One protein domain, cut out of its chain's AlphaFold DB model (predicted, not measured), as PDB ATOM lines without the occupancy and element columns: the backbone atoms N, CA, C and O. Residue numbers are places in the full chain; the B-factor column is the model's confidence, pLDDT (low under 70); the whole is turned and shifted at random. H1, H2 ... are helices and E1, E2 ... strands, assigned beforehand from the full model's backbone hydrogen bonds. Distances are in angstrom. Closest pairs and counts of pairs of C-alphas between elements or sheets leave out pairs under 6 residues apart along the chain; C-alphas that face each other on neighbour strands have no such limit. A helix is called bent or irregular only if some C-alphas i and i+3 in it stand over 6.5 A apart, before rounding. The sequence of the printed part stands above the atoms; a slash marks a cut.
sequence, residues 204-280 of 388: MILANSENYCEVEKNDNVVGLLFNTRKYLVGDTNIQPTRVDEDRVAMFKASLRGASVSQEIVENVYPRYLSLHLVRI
ATOM      1  N   MET A 204     -33.426 -17.265  21.341       59.44
ATOM      2  CA  MET A 204     -32.255 -17.980  20.812       59.44
ATOM      3  C   MET A 204     -32.421 -18.411  19.347       59.44
ATOM      4  O   MET A 204     -31.473 -18.313  18.576       59.44
ATOM      5  N   ILE A 205     -33.615 -18.858  18.939       70.06
ATOM      6  CA  ILE A 205     -33.901 -19.194  17.530       70.06
ATOM      7  C   ILE A 205     -33.866 -17.933  16.658       70.06
ATOM      8  O   ILE A 205     -33.292 -17.950  15.570       70.06
ATOM      9  N   LEU A 206     -34.452 -16.832  17.134       65.69
ATOM     10  CA  LEU A 206     -34.484 -15.559  16.414       65.69
ATOM     11  C   LEU A 206     -33.083 -14.947  16.250       65.69
ATOM     12  O   LEU A 206     -32.799 -14.351  15.216       65.69
ATOM     13  N   ALA A 207     -32.211 -15.134  17.245       66.88
ATOM     14  CA  ALA A 207     -30.828 -14.662  17.253       66.88
ATOM     15  C   ALA A 207     -29.856 -15.549  16.448       66.88
ATOM     16  O   ALA A 207     -28.663 -15.255  16.394       66.88
ATOM     17  N   ASN A 208     -30.328 -16.628  15.816       77.38
ATOM     18  CA  ASN A 208     -29.521 -17.376  14.853       77.38
ATOM     19  C   ASN A 208     -29.237 -16.486  13.628       77.38
ATOM     20  O   ASN A 208     -30.164 -15.912  13.061       77.38
ATOM     21  N   SER A 209     -27.977 -16.420  13.186       78.38
ATOM     22  CA  SER A 209     -27.516 -15.664  12.010       78.38
ATOM     23  C   SER A 209     -28.245 -15.994  10.702       78.38
ATOM     24  O   SER A 209     -28.161 -15.242   9.741       78.38
ATOM     25  N   GLU A 210     -28.962 -17.116  10.631       83.12
ATOM     26  CA  GLU A 210     -29.797 -17.462   9.474       83.12
ATOM     27  C   GLU A 210     -31.178 -16.782   9.483       83.12
ATOM     28  O   GLU A 210     -31.862 -16.750   8.456       83.12
ATOM     29  N   ASN A 211     -31.607 -16.252  10.632       83.62
ATOM     30  CA  ASN A 211     -32.937 -15.688  10.859       83.62
ATOM     31  C   ASN A 211     -32.984 -14.168  10.900       83.62
ATOM     32  O   ASN A 211     -34.093 -13.623  10.962       83.62
ATOM     33  N   TYR A 212     -31.833 -13.497  10.854       85.38
ATOM     34  CA  TYR A 212     -31.778 -12.046  10.854       85.38
ATOM     35  C   TYR A 212     -30.671 -11.474   9.978       85.38
ATOM     36  O   TYR A 212     -29.697 -12.145   9.659       85.38
ATOM     37  N   CYS A 213     -30.841 -10.210   9.604       86.62
ATOM     38  CA  CYS A 213     -29.841  -9.412   8.914       86.62
ATOM     39  C   CYS A 213     -29.872  -7.981   9.457       86.62
ATOM     40  O   CYS A 213     -30.945  -7.391   9.635       86.62
ATOM     41  N   GLU A 214     -28.697  -7.421   9.719       87.12
ATOM     42  CA  GLU A 214     -28.546  -6.024  10.106       87.12
ATOM     43  C   GLU A 214     -28.785  -5.097   8.912       87.12
ATOM     44  O   GLU A 214     -28.416  -5.358   7.766       87.12
ATOM     45  N   VAL A 215     -29.477  -3.993   9.172       82.69
ATOM     46  CA  VAL A 215     -29.703  -2.941   8.190       82.69
ATOM     47  C   VAL A 215     -28.844  -1.760   8.574       82.69
ATOM     48  O   VAL A 215     -29.167  -1.028   9.507       82.69
ATOM     49  N   GLU A 216     -27.779  -1.565   7.813       85.69
ATOM     50  CA  GLU A 216     -26.838  -0.474   8.017       85.69
ATOM     51  C   GLU A 216     -27.186   0.757   7.174       85.69
ATOM     52  O   GLU A 216     -27.733   0.670   6.068       85.69
ATOM     53  N   LYS A 217     -26.862   1.929   7.716       82.06
ATOM     54  CA  LYS A 217     -26.850   3.211   7.015       82.06
ATOM     55  C   LYS A 217     -25.660   4.017   7.526       82.06
ATOM     56  O   LYS A 217     -25.617   4.324   8.713       82.06
ATOM     57  N   ASN A 218     -24.746   4.402   6.633       85.25
ATOM     58  CA  ASN A 218     -23.505   5.111   6.982       85.25
ATOM     59  C   ASN A 218     -22.749   4.397   8.119       85.25
ATOM     60  O   ASN A 218     -22.514   5.002   9.164       85.25
ATOM     61  N   ASP A 219     -22.503   3.095   7.956       82.56
ATOM     62  CA  ASP A 219     -21.803   2.225   8.919       82.56
ATOM     63  C   ASP A 219     -22.454   2.121  10.313       82.56
ATOM     64  O   ASP A 219     -21.845   1.655  11.272       82.56
ATOM     65  N   ASN A 220     -23.715   2.547  10.446       79.12
ATOM     66  CA  ASN A 220     -24.499   2.406  11.668       79.12
ATOM     67  C   ASN A 220     -25.669   1.452  11.443       79.12
ATOM     68  O   ASN A 220     -26.454   1.637  10.508       79.12
ATOM     69  N   VAL A 221     -25.847   0.481  12.340       81.69
ATOM     70  CA  VAL A 221     -27.020  -0.401  12.338       81.69
ATOM     71  C   VAL A 221     -28.255   0.414  12.730       81.69
ATOM     72  O   VAL A 221     -28.417   0.841  13.871       81.69
ATOM     73  N   VAL A 222     -29.146   0.646  11.767       80.44
ATOM     74  CA  VAL A 222     -30.385   1.429  11.937       80.44
ATOM     75  C   VAL A 222     -31.630   0.551  12.055       80.44
ATOM     76  O   VAL A 222     -32.737   1.036  12.312       80.44
ATOM     77  N   GLY A 223     -31.480  -0.754  11.858       80.50
ATOM     78  CA  GLY A 223     -32.570  -1.702  11.977       80.50
ATOM     79  C   GLY A 223     -32.114  -3.138  11.819       80.50
ATOM     80  O   GLY A 223     -30.979  -3.415  11.451       80.50
ATOM     81  N   LEU A 224     -33.038  -4.048  12.083       82.56
ATOM     82  CA  LEU A 224     -32.851  -5.483  11.962       82.56
ATOM     83  C   LEU A 224     -34.005  -6.048  11.139       82.56
ATOM     84  O   LEU A 224     -35.171  -5.719  11.375       82.56
ATOM     85  N   LEU A 225     -33.679  -6.885  10.164       82.00
ATOM     86  CA  LEU A 225     -34.644  -7.682   9.421       82.00
ATOM     87  C   LEU A 225     -34.681  -9.077  10.013       82.00
ATOM     88  O   LEU A 225     -33.635  -9.697  10.127       82.00
ATOM     89  N   PHE A 226     -35.868  -9.578  10.337       85.31
ATOM     90  CA  PHE A 226     -36.052 -10.932  10.857       85.31
ATOM     91  C   PHE A 226     -37.064 -11.714  10.039       85.31
ATOM     92  O   PHE A 226     -38.038 -11.148   9.543       85.31
ATOM     93  N   ASN A 227     -36.887 -13.029   9.973       80.38
ATOM     94  CA  ASN A 227     -37.910 -13.930   9.454       80.38
ATOM     95  C   ASN A 227     -39.230 -13.807  10.228       80.38
ATOM     96  O   ASN A 227     -39.255 -13.784  11.461       80.38
ATOM     97  N   THR A 228     -40.355 -13.817   9.507       77.69
ATOM     98  CA  THR A 228     -41.652 -14.069  10.143       77.69
ATOM     99  C   THR A 228     -41.731 -15.524  10.601       77.69
ATOM    100  O   THR A 228     -41.032 -16.401  10.088       77.69
ATOM    101  N   ARG A 229     -42.615 -15.810  11.567       75.62
ATOM    102  CA  ARG A 229     -42.714 -17.126  12.225       75.62
ATOM    103  C   ARG A 229     -42.736 -18.311  11.251       75.62
ATOM    104  O   ARG A 229     -42.137 -19.332  11.553       75.62
ATOM    105  N   LYS A 230     -43.410 -18.166  10.104       77.88
ATOM    106  CA  LYS A 230     -43.590 -19.216   9.086       77.88
ATOM    107  C   LYS A 230     -42.285 -19.611   8.374       77.88
ATOM    108  O   LYS A 230     -42.213 -20.712   7.839       77.88
ATOM    109  N   TYR A 231     -41.284 -18.731   8.384       80.38
ATOM    110  CA  TYR A 231     -40.035 -18.878   7.632       80.38
ATOM    111  C   TYR A 231     -38.792 -18.994   8.531       80.38
ATOM    112  O   TYR A 231     -37.684 -19.075   8.007       80.38
ATOM    113  N   LEU A 232     -38.952 -19.033   9.864       81.31
ATOM    114  CA  LEU A 232     -37.834 -19.196  10.804       81.31
ATOM    115  C   LEU A 232     -37.093 -20.521  10.569       81.31
ATOM    116  O   LEU A 232     -37.701 -21.594  10.566       81.31
ATOM    117  N   VAL A 233     -35.776 -20.422  10.426       77.31
ATOM    118  CA  VAL A 233     -34.811 -21.519  10.338       77.31
ATOM    119  C   VAL A 233     -34.552 -22.080  11.742       77.31
ATOM    120  O   VAL A 233     -34.328 -21.321  12.685       77.31
ATOM    121  N   GLY A 234     -34.613 -23.404  11.903       68.19
ATOM    122  CA  GLY A 234     -34.426 -24.085  13.195       68.19
ATOM    123  C   GLY A 234     -35.701 -24.299  14.028       68.19
ATOM    124  O   GLY A 234     -35.629 -24.920  15.087       68.19
ATOM    125  N   ASP A 235     -36.861 -23.835  13.549       64.38
ATOM    126  CA  ASP A 235     -38.189 -24.209  14.064       64.38
ATOM    127  C   ASP A 235     -38.802 -25.334  13.194       64.38
ATOM    128  O   ASP A 235     -38.276 -25.652  12.125       64.38
ATOM    129  N   THR A 236     -39.915 -25.955  13.600       69.19
ATOM    130  CA  THR A 236     -40.563 -27.070  12.863       69.19
ATOM    131  C   THR A 236     -41.342 -26.611  11.617       69.19
ATOM    132  O   THR A 236     -42.437 -27.104  11.338       69.19
ATOM    133  N   ASN A 237     -40.827 -25.614  10.899       71.25
ATOM    134  CA  ASN A 237     -41.488 -24.997   9.755       71.25
ATOM    135  C   ASN A 237     -41.338 -25.841   8.482       71.25
ATOM    136  O   ASN A 237     -40.311 -26.468   8.251       71.25
ATOM    137  N   ILE A 238     -42.371 -25.816   7.633       69.31
ATOM    138  CA  ILE A 238     -42.432 -26.596   6.381       69.31
ATOM    139  C   ILE A 238     -41.495 -26.009   5.311       69.31
ATOM    140  O   ILE A 238     -40.975 -26.740   4.474       69.31
ATOM    141  N   GLN A 239     -41.276 -24.691   5.334       72.00
ATOM    142  CA  GLN A 239     -40.408 -23.972   4.396       72.00
ATOM    143  C   GLN A 239     -39.595 -22.905   5.145       72.00
ATOM    144  O   GLN A 239     -39.897 -21.715   5.042       72.00
ATOM    145  N   PRO A 240     -38.596 -23.304   5.954       80.38
ATOM    146  CA  PRO A 240     -37.659 -22.348   6.524       80.38
ATOM    147  C   PRO A 240     -36.899 -21.660   5.386       80.38
ATOM    148  O   PRO A 240     -36.562 -22.283   4.379       80.38
ATOM    149  N   THR A 241     -36.653 -20.362   5.510       83.56
ATOM    150  CA  THR A 241     -35.956 -19.600   4.466       83.56
ATOM    151  C   THR A 241     -34.990 -18.646   5.125       83.56
ATOM    152  O   THR A 241     -35.388 -17.843   5.965       83.56
ATOM    153  N   ARG A 242     -33.716 -18.720   4.752       87.56
ATOM    154  CA  ARG A 242     -32.673 -17.868   5.317       87.56
ATOM    155  C   ARG A 242     -32.924 -16.394   4.987       87.56
ATOM    156  O   ARG A 242     -33.495 -16.064   3.945       87.56
ATOM    157  N   VAL A 243     -32.531 -15.505   5.891       86.62
ATOM    158  CA  VAL A 243     -32.442 -14.068   5.604       86.62
ATOM    159  C   VAL A 243     -31.109 -13.809   4.896       86.62
ATOM    160  O   VAL A 243     -30.101 -13.553   5.543       86.62
ATOM    161  N   ASP A 244     -31.090 -13.966   3.573       86.75
ATOM    162  CA  ASP A 244     -29.921 -13.706   2.721       86.75
ATOM    163  C   ASP A 244     -29.962 -12.315   2.061       86.75
ATOM    164  O   ASP A 244     -30.962 -11.592   2.129       86.75
ATOM    165  N   GLU A 245     -28.840 -11.923   1.452       84.25
ATOM    166  CA  GLU A 245     -28.641 -10.597   0.858       84.25
ATOM    167  C   GLU A 245     -29.636 -10.300  -0.271       84.25
ATOM    168  O   GLU A 245     -30.219  -9.212  -0.299       84.25
ATOM    169  N   ASP A 246     -29.895 -11.271  -1.147       85.00
ATOM    170  CA  ASP A 246     -30.807 -11.128  -2.286       85.00
ATOM    171  C   ASP A 246     -32.241 -10.866  -1.817       85.00
ATOM    172  O   ASP A 246     -32.923  -9.939  -2.277       85.00
ATOM    173  N   ARG A 247     -32.701 -11.648  -0.838       84.56
ATOM    174  CA  ARG A 247     -34.036 -11.508  -0.254       84.56
ATOM    175  C   ARG A 247     -34.181 -10.194   0.506       84.56
ATOM    176  O   ARG A 247     -35.221  -9.538   0.416       84.56
ATOM    177  N   VAL A 248     -33.138  -9.775   1.220       85.88
ATOM    178  CA  VAL A 248     -33.092  -8.479   1.905       85.88
ATOM    179  C   VAL A 248     -33.138  -7.322   0.904       85.88
ATOM    180  O   VAL A 248     -33.879  -6.360   1.124       85.88
ATOM    181  N   ALA A 249     -32.387  -7.397  -0.196       86.38
ATOM    182  CA  ALA A 249     -32.362  -6.368  -1.233       86.38
ATOM    183  C   ALA A 249     -33.738  -6.201  -1.890       86.38
ATOM    184  O   ALA A 249     -34.239  -5.079  -2.014       86.38
ATOM    185  N   MET A 250     -34.382  -7.317  -2.225       83.25
ATOM    186  CA  MET A 250     -35.711  -7.356  -2.830       83.25
ATOM    187  C   MET A 250     -36.802  -6.825  -1.892       83.25
ATOM    188  O   MET A 250     -37.617  -5.995  -2.298       83.25
ATOM    189  N   PHE A 251     -36.771  -7.206  -0.613       85.12
ATOM    190  CA  PHE A 251     -37.670  -6.649   0.401       85.12
ATOM    191  C   PHE A 251     -37.452  -5.138   0.601       85.12
ATOM    192  O   PHE A 251     -38.397  -4.359   0.666       85.12
ATOM    193  N   LYS A 252     -36.197  -4.672   0.653       83.25
ATOM    194  CA  LYS A 252     -35.894  -3.233   0.763       83.25
ATOM    195  C   LYS A 252     -36.352  -2.451  -0.475       83.25
ATOM    196  O   LYS A 252     -36.756  -1.295  -0.337       83.25
ATOM    197  N   ALA A 253     -36.269  -3.043  -1.666       83.06
ATOM    198  CA  ALA A 253     -36.751  -2.440  -2.906       83.06
ATOM    199  C   ALA A 253     -38.281  -2.302  -2.914       83.06
ATOM    200  O   ALA A 253     -38.787  -1.229  -3.253       83.06
ATOM    201  N   SER A 254     -39.008  -3.318  -2.435       82.69
ATOM    202  CA  SER A 254     -40.473  -3.270  -2.366       82.69
ATOM    203  C   SER A 254     -40.983  -2.190  -1.410       82.69
ATOM    204  O   SER A 254     -41.937  -1.487  -1.739       82.69
ATOM    205  N   LEU A 255     -40.296  -1.956  -0.283       79.12
ATOM    206  CA  LEU A 255     -40.613  -0.849   0.633       79.12
ATOM    207  C   LEU A 255     -40.476   0.540  -0.014       79.12
ATOM    208  O   LEU A 255     -41.043   1.506   0.493       79.12
ATOM    209  N   ARG A 256     -39.723   0.656  -1.114       81.12
ATOM    210  CA  ARG A 256     -39.567   1.890  -1.903       81.12
ATOM    211  C   ARG A 256     -40.511   1.954  -3.108       81.12
ATOM    212  O   ARG A 256     -40.377   2.858  -3.924       81.12
ATOM    213  N   GLY A 257     -41.437   1.002  -3.235       72.75
ATOM    214  CA  GLY A 257     -42.362   0.917  -4.365       72.75
ATOM    215  C   GLY A 257     -41.732   0.387  -5.656       72.75
ATOM    216  O   GLY A 257     -42.368   0.444  -6.703       72.75
ATOM    217  N   ALA A 258     -40.504  -0.139  -5.604       69.12
ATOM    218  CA  ALA A 258     -39.889  -0.815  -6.739       69.12
ATOM    219  C   ALA A 258     -40.316  -2.291  -6.729       69.12
ATOM    220  O   ALA A 258     -39.825  -3.077  -5.918       69.12
ATOM    221  N   SER A 259     -41.252  -2.660  -7.605       63.06
ATOM    222  CA  SER A 259     -41.658  -4.051  -7.834       63.06
ATOM    223  C   SER A 259     -41.117  -4.560  -9.164       63.06
ATOM    224  O   SER A 259     -41.104  -3.819 -10.147       63.06
ATOM    225  N   VAL A 260     -40.757  -5.842  -9.228       63.12
ATOM    226  CA  VAL A 260     -40.496  -6.509 -10.508       63.12
ATOM    227  C   VAL A 260     -41.811  -6.550 -11.293       63.12
ATOM    228  O   VAL A 260     -42.816  -7.067 -10.802       63.12
ATOM    229  N   SER A 261     -41.844  -5.970 -12.493       56.50
ATOM    230  CA  SER A 261     -43.006  -6.094 -13.377       56.50
ATOM    231  C   SER A 261     -43.177  -7.569 -13.753       56.50
ATOM    232  O   SER A 261     -42.239  -8.143 -14.297       56.50
ATOM    233  N   GLN A 262     -44.362  -8.143 -13.501       66.69
ATOM    234  CA  GLN A 262     -44.727  -9.563 -13.713       66.69
ATOM    235  C   GLN A 262     -44.344 -10.558 -12.594       66.69
ATOM    236  O   GLN A 262     -43.959 -11.692 -12.866       66.69
ATOM    237  N   GLU A 263     -44.483 -10.180 -11.322       71.69
ATOM    238  CA  GLU A 263     -44.374 -11.146 -10.218       71.69
ATOM    239  C   GLU A 263     -45.615 -12.062 -10.117       71.69
ATOM    240  O   GLU A 263     -46.750 -11.599 -10.248       71.69
ATOM    241  N   ILE A 264     -45.404 -13.356  -9.846       77.81
ATOM    242  CA  ILE A 264     -46.480 -14.336  -9.609       77.81
ATOM    243  C   ILE A 264     -46.908 -14.368  -8.132       77.81
ATOM    244  O   ILE A 264     -46.111 -14.106  -7.228       77.81
ATOM    245  N   VAL A 265     -48.173 -14.710  -7.872       73.38
ATOM    246  CA  VAL A 265     -48.802 -14.645  -6.537       73.38
ATOM    247  C   VAL A 265     -48.065 -15.506  -5.506       73.38
ATOM    248  O   VAL A 265     -47.912 -15.113  -4.349       73.38
ATOM    249  N   GLU A 266     -47.545 -16.654  -5.928       77.19
ATOM    250  CA  GLU A 266     -46.829 -17.622  -5.099       77.19
ATOM    251  C   GLU A 266     -45.549 -17.034  -4.492       77.19
ATOM    252  O   GLU A 266     -45.155 -17.394  -3.380       77.19
ATOM    253  N   ASN A 267     -44.933 -16.076  -5.185       75.94
ATOM    254  CA  ASN A 267     -43.711 -15.419  -4.747       75.94
ATOM    255  C   ASN A 267     -43.970 -14.262  -3.777       75.94
ATOM    256  O   ASN A 267     -43.043 -13.816  -3.094       75.94
ATOM    257  N   VAL A 268     -45.220 -13.795  -3.664       75.94
ATOM    258  CA  VAL A 268     -45.543 -12.588  -2.895       75.94
ATOM    259  C   VAL A 268     -45.196 -12.761  -1.416       75.94
ATOM    260  O   VAL A 268     -44.524 -11.926  -0.808       75.94
ATOM    261  N   TYR A 269     -45.610 -13.889  -0.842       73.62
ATOM    262  CA  TYR A 269     -45.337 -14.212   0.553       73.62
ATOM    263  C   TYR A 269     -43.845 -14.390   0.859       73.62
ATOM    264  O   TYR A 269     -43.343 -13.666   1.721       73.62
ATOM    265  N   PRO A 270     -43.113 -15.302   0.190       73.19
ATOM    266  CA  PRO A 270     -41.707 -15.545   0.495       73.19
ATOM    267  C   PRO A 270     -40.791 -14.358   0.174       73.19
ATOM    268  O   PRO A 270     -39.770 -14.219   0.847       73.19
ATOM    269  N   ARG A 271     -41.135 -13.474  -0.774       73.44
ATOM    270  CA  ARG A 271     -40.268 -12.343  -1.158       73.44
ATOM    271  C   ARG A 271     -40.591 -11.031  -0.450       73.44
ATOM    272  O   ARG A 271     -39.671 -10.274  -0.156       73.44
ATOM    273  N   TYR A 272     -41.862 -10.766  -0.138       75.50
ATOM    274  CA  TYR A 272     -42.280  -9.445   0.355       75.50
ATOM    275  C   TYR A 272     -42.952  -9.457   1.732       75.50
ATOM    276  O   TYR A 272     -42.933  -8.432   2.406       75.50
ATOM    277  N   LEU A 273     -43.515 -10.586   2.183       76.50
ATOM    278  CA  LEU A 273     -44.262 -10.679   3.456       76.50
ATOM    279  C   LEU A 273     -43.612 -11.612   4.489       76.50
ATOM    280  O   LEU A 273     -44.186 -11.915   5.536       76.50
ATOM    281  N   SER A 274     -42.420 -12.107   4.187       77.19
ATOM    282  CA  SER A 274     -41.708 -13.105   4.984       77.19
ATOM    283  C   SER A 274     -40.651 -12.500   5.913       77.19
ATOM    284  O   SER A 274     -40.044 -13.239   6.686       77.19
ATOM    285  N   LEU A 275     -40.458 -11.175   5.870       81.12
ATOM    286  CA  LEU A 275     -39.525 -10.429   6.714       81.12
ATOM    287  C   LEU A 275     -40.231  -9.318   7.505       81.12
ATOM    288  O   LEU A 275     -41.144  -8.659   7.009       81.12
ATOM    289  N   HIS A 276     -39.761  -9.080   8.727       82.00
ATOM    290  CA  HIS A 276     -40.115  -7.929   9.554       82.00
ATOM    291  C   HIS A 276     -38.916  -6.997   9.694       82.00
ATOM    292  O   HIS A 276     -37.857  -7.436  10.132       82.00
ATOM    293  N   LEU A 277     -39.095  -5.712   9.371       82.06
ATOM    294  CA  LEU A 277     -38.104  -4.669   9.637       82.06
ATOM    295  C   LEU A 277     -38.388  -4.008  10.985       82.06
ATOM    296  O   LEU A 277     -39.365  -3.273  11.128       82.06
ATOM    297  N   VAL A 278     -37.499  -4.220  11.947       77.50
ATOM    298  CA  VAL A 278     -37.490  -3.513  13.228       77.50
ATOM    299  C   VAL A 278     -36.506  -2.357  13.118       77.50
ATOM    300  O   VAL A 278     -35.331  -2.566  12.830       77.50
ATOM    301  N   ARG A 279     -36.971  -1.125  13.326       81.38
ATOM    302  CA  ARG A 279     -36.097   0.055  13.340       81.38
ATOM    303  C   ARG A 279     -35.543   0.267  14.740       81.38
ATOM    304  O   ARG A 279     -36.302   0.260  15.706       81.38
ATOM    305  N   ILE A 280     -34.240   0.493  14.834       73.94
ATOM    306  CA  ILE A 280     -33.593   0.841  16.097       73.94
ATOM    307  C   ILE A 280     -33.818   2.338  16.321       73.94
ATOM    308  O   ILE A 280     -33.341   3.164  15.547       73.94
TER     309      ILE A 280
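Overview. This is residues 204 to 280 of the 388 residues of an uncharacterized protein of Phytophthora sojae (strain P6497) (UniProt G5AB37). A small sheet, E1 - E2 - E3, has H1 crossing one face; H2 packs on H1 beyond the sheet, and residues 261 to 268 stick out there. A long loop, residues 228 to 244, leads to H1. The 77 printed residues run E1 E2 H1 H2 E3, antiparallel in the sheet, class mixed, with under half in named elements. The whole is compact, radius of gyration of the C-alphas 12.7 A, and flat, 37 by 37 by 16 A.

Along the chain. E2, residues 220 to 227, spans 21.3 A. E1 is residues 212 to 217, 16.5 A, from C-alpha 212 at (-31.778, -12.046, 10.854). E3, residues 275 to 279, 12.9 A, ends with C-alpha 279 at (-36.097, 0.055, 13.340). H1 is residues 245 to 254, 14.3 A. H2, residues 265 to 272, 10.8 A, is only just irregular: C-alphas 266 and 269 are 6.8 A apart.

Arrangement. In the hairpin E1 and E2, N 213 and O 225 are within hydrogen-bond range, 2.9 A; between E2 and E3, N 224 and O 278, 2.8 A. H1 is on the sheet, height 9.9 A, across the strands. H1 and H2 touch, closest C-alphas Phe 251 and Tyr 272, 5.4 A, about perpendicular at 75 degrees. Every O i to N i+4 pair is within range in H1, 2 of 4 in H2.

Size, cuts and confidence. The farthest C-alphas, Met 204 and Ser 261, are 37.8 A apart. The printed part has no cut. The link E2 to H1 is long. Residues under pLDDT 70 include 258 to 262.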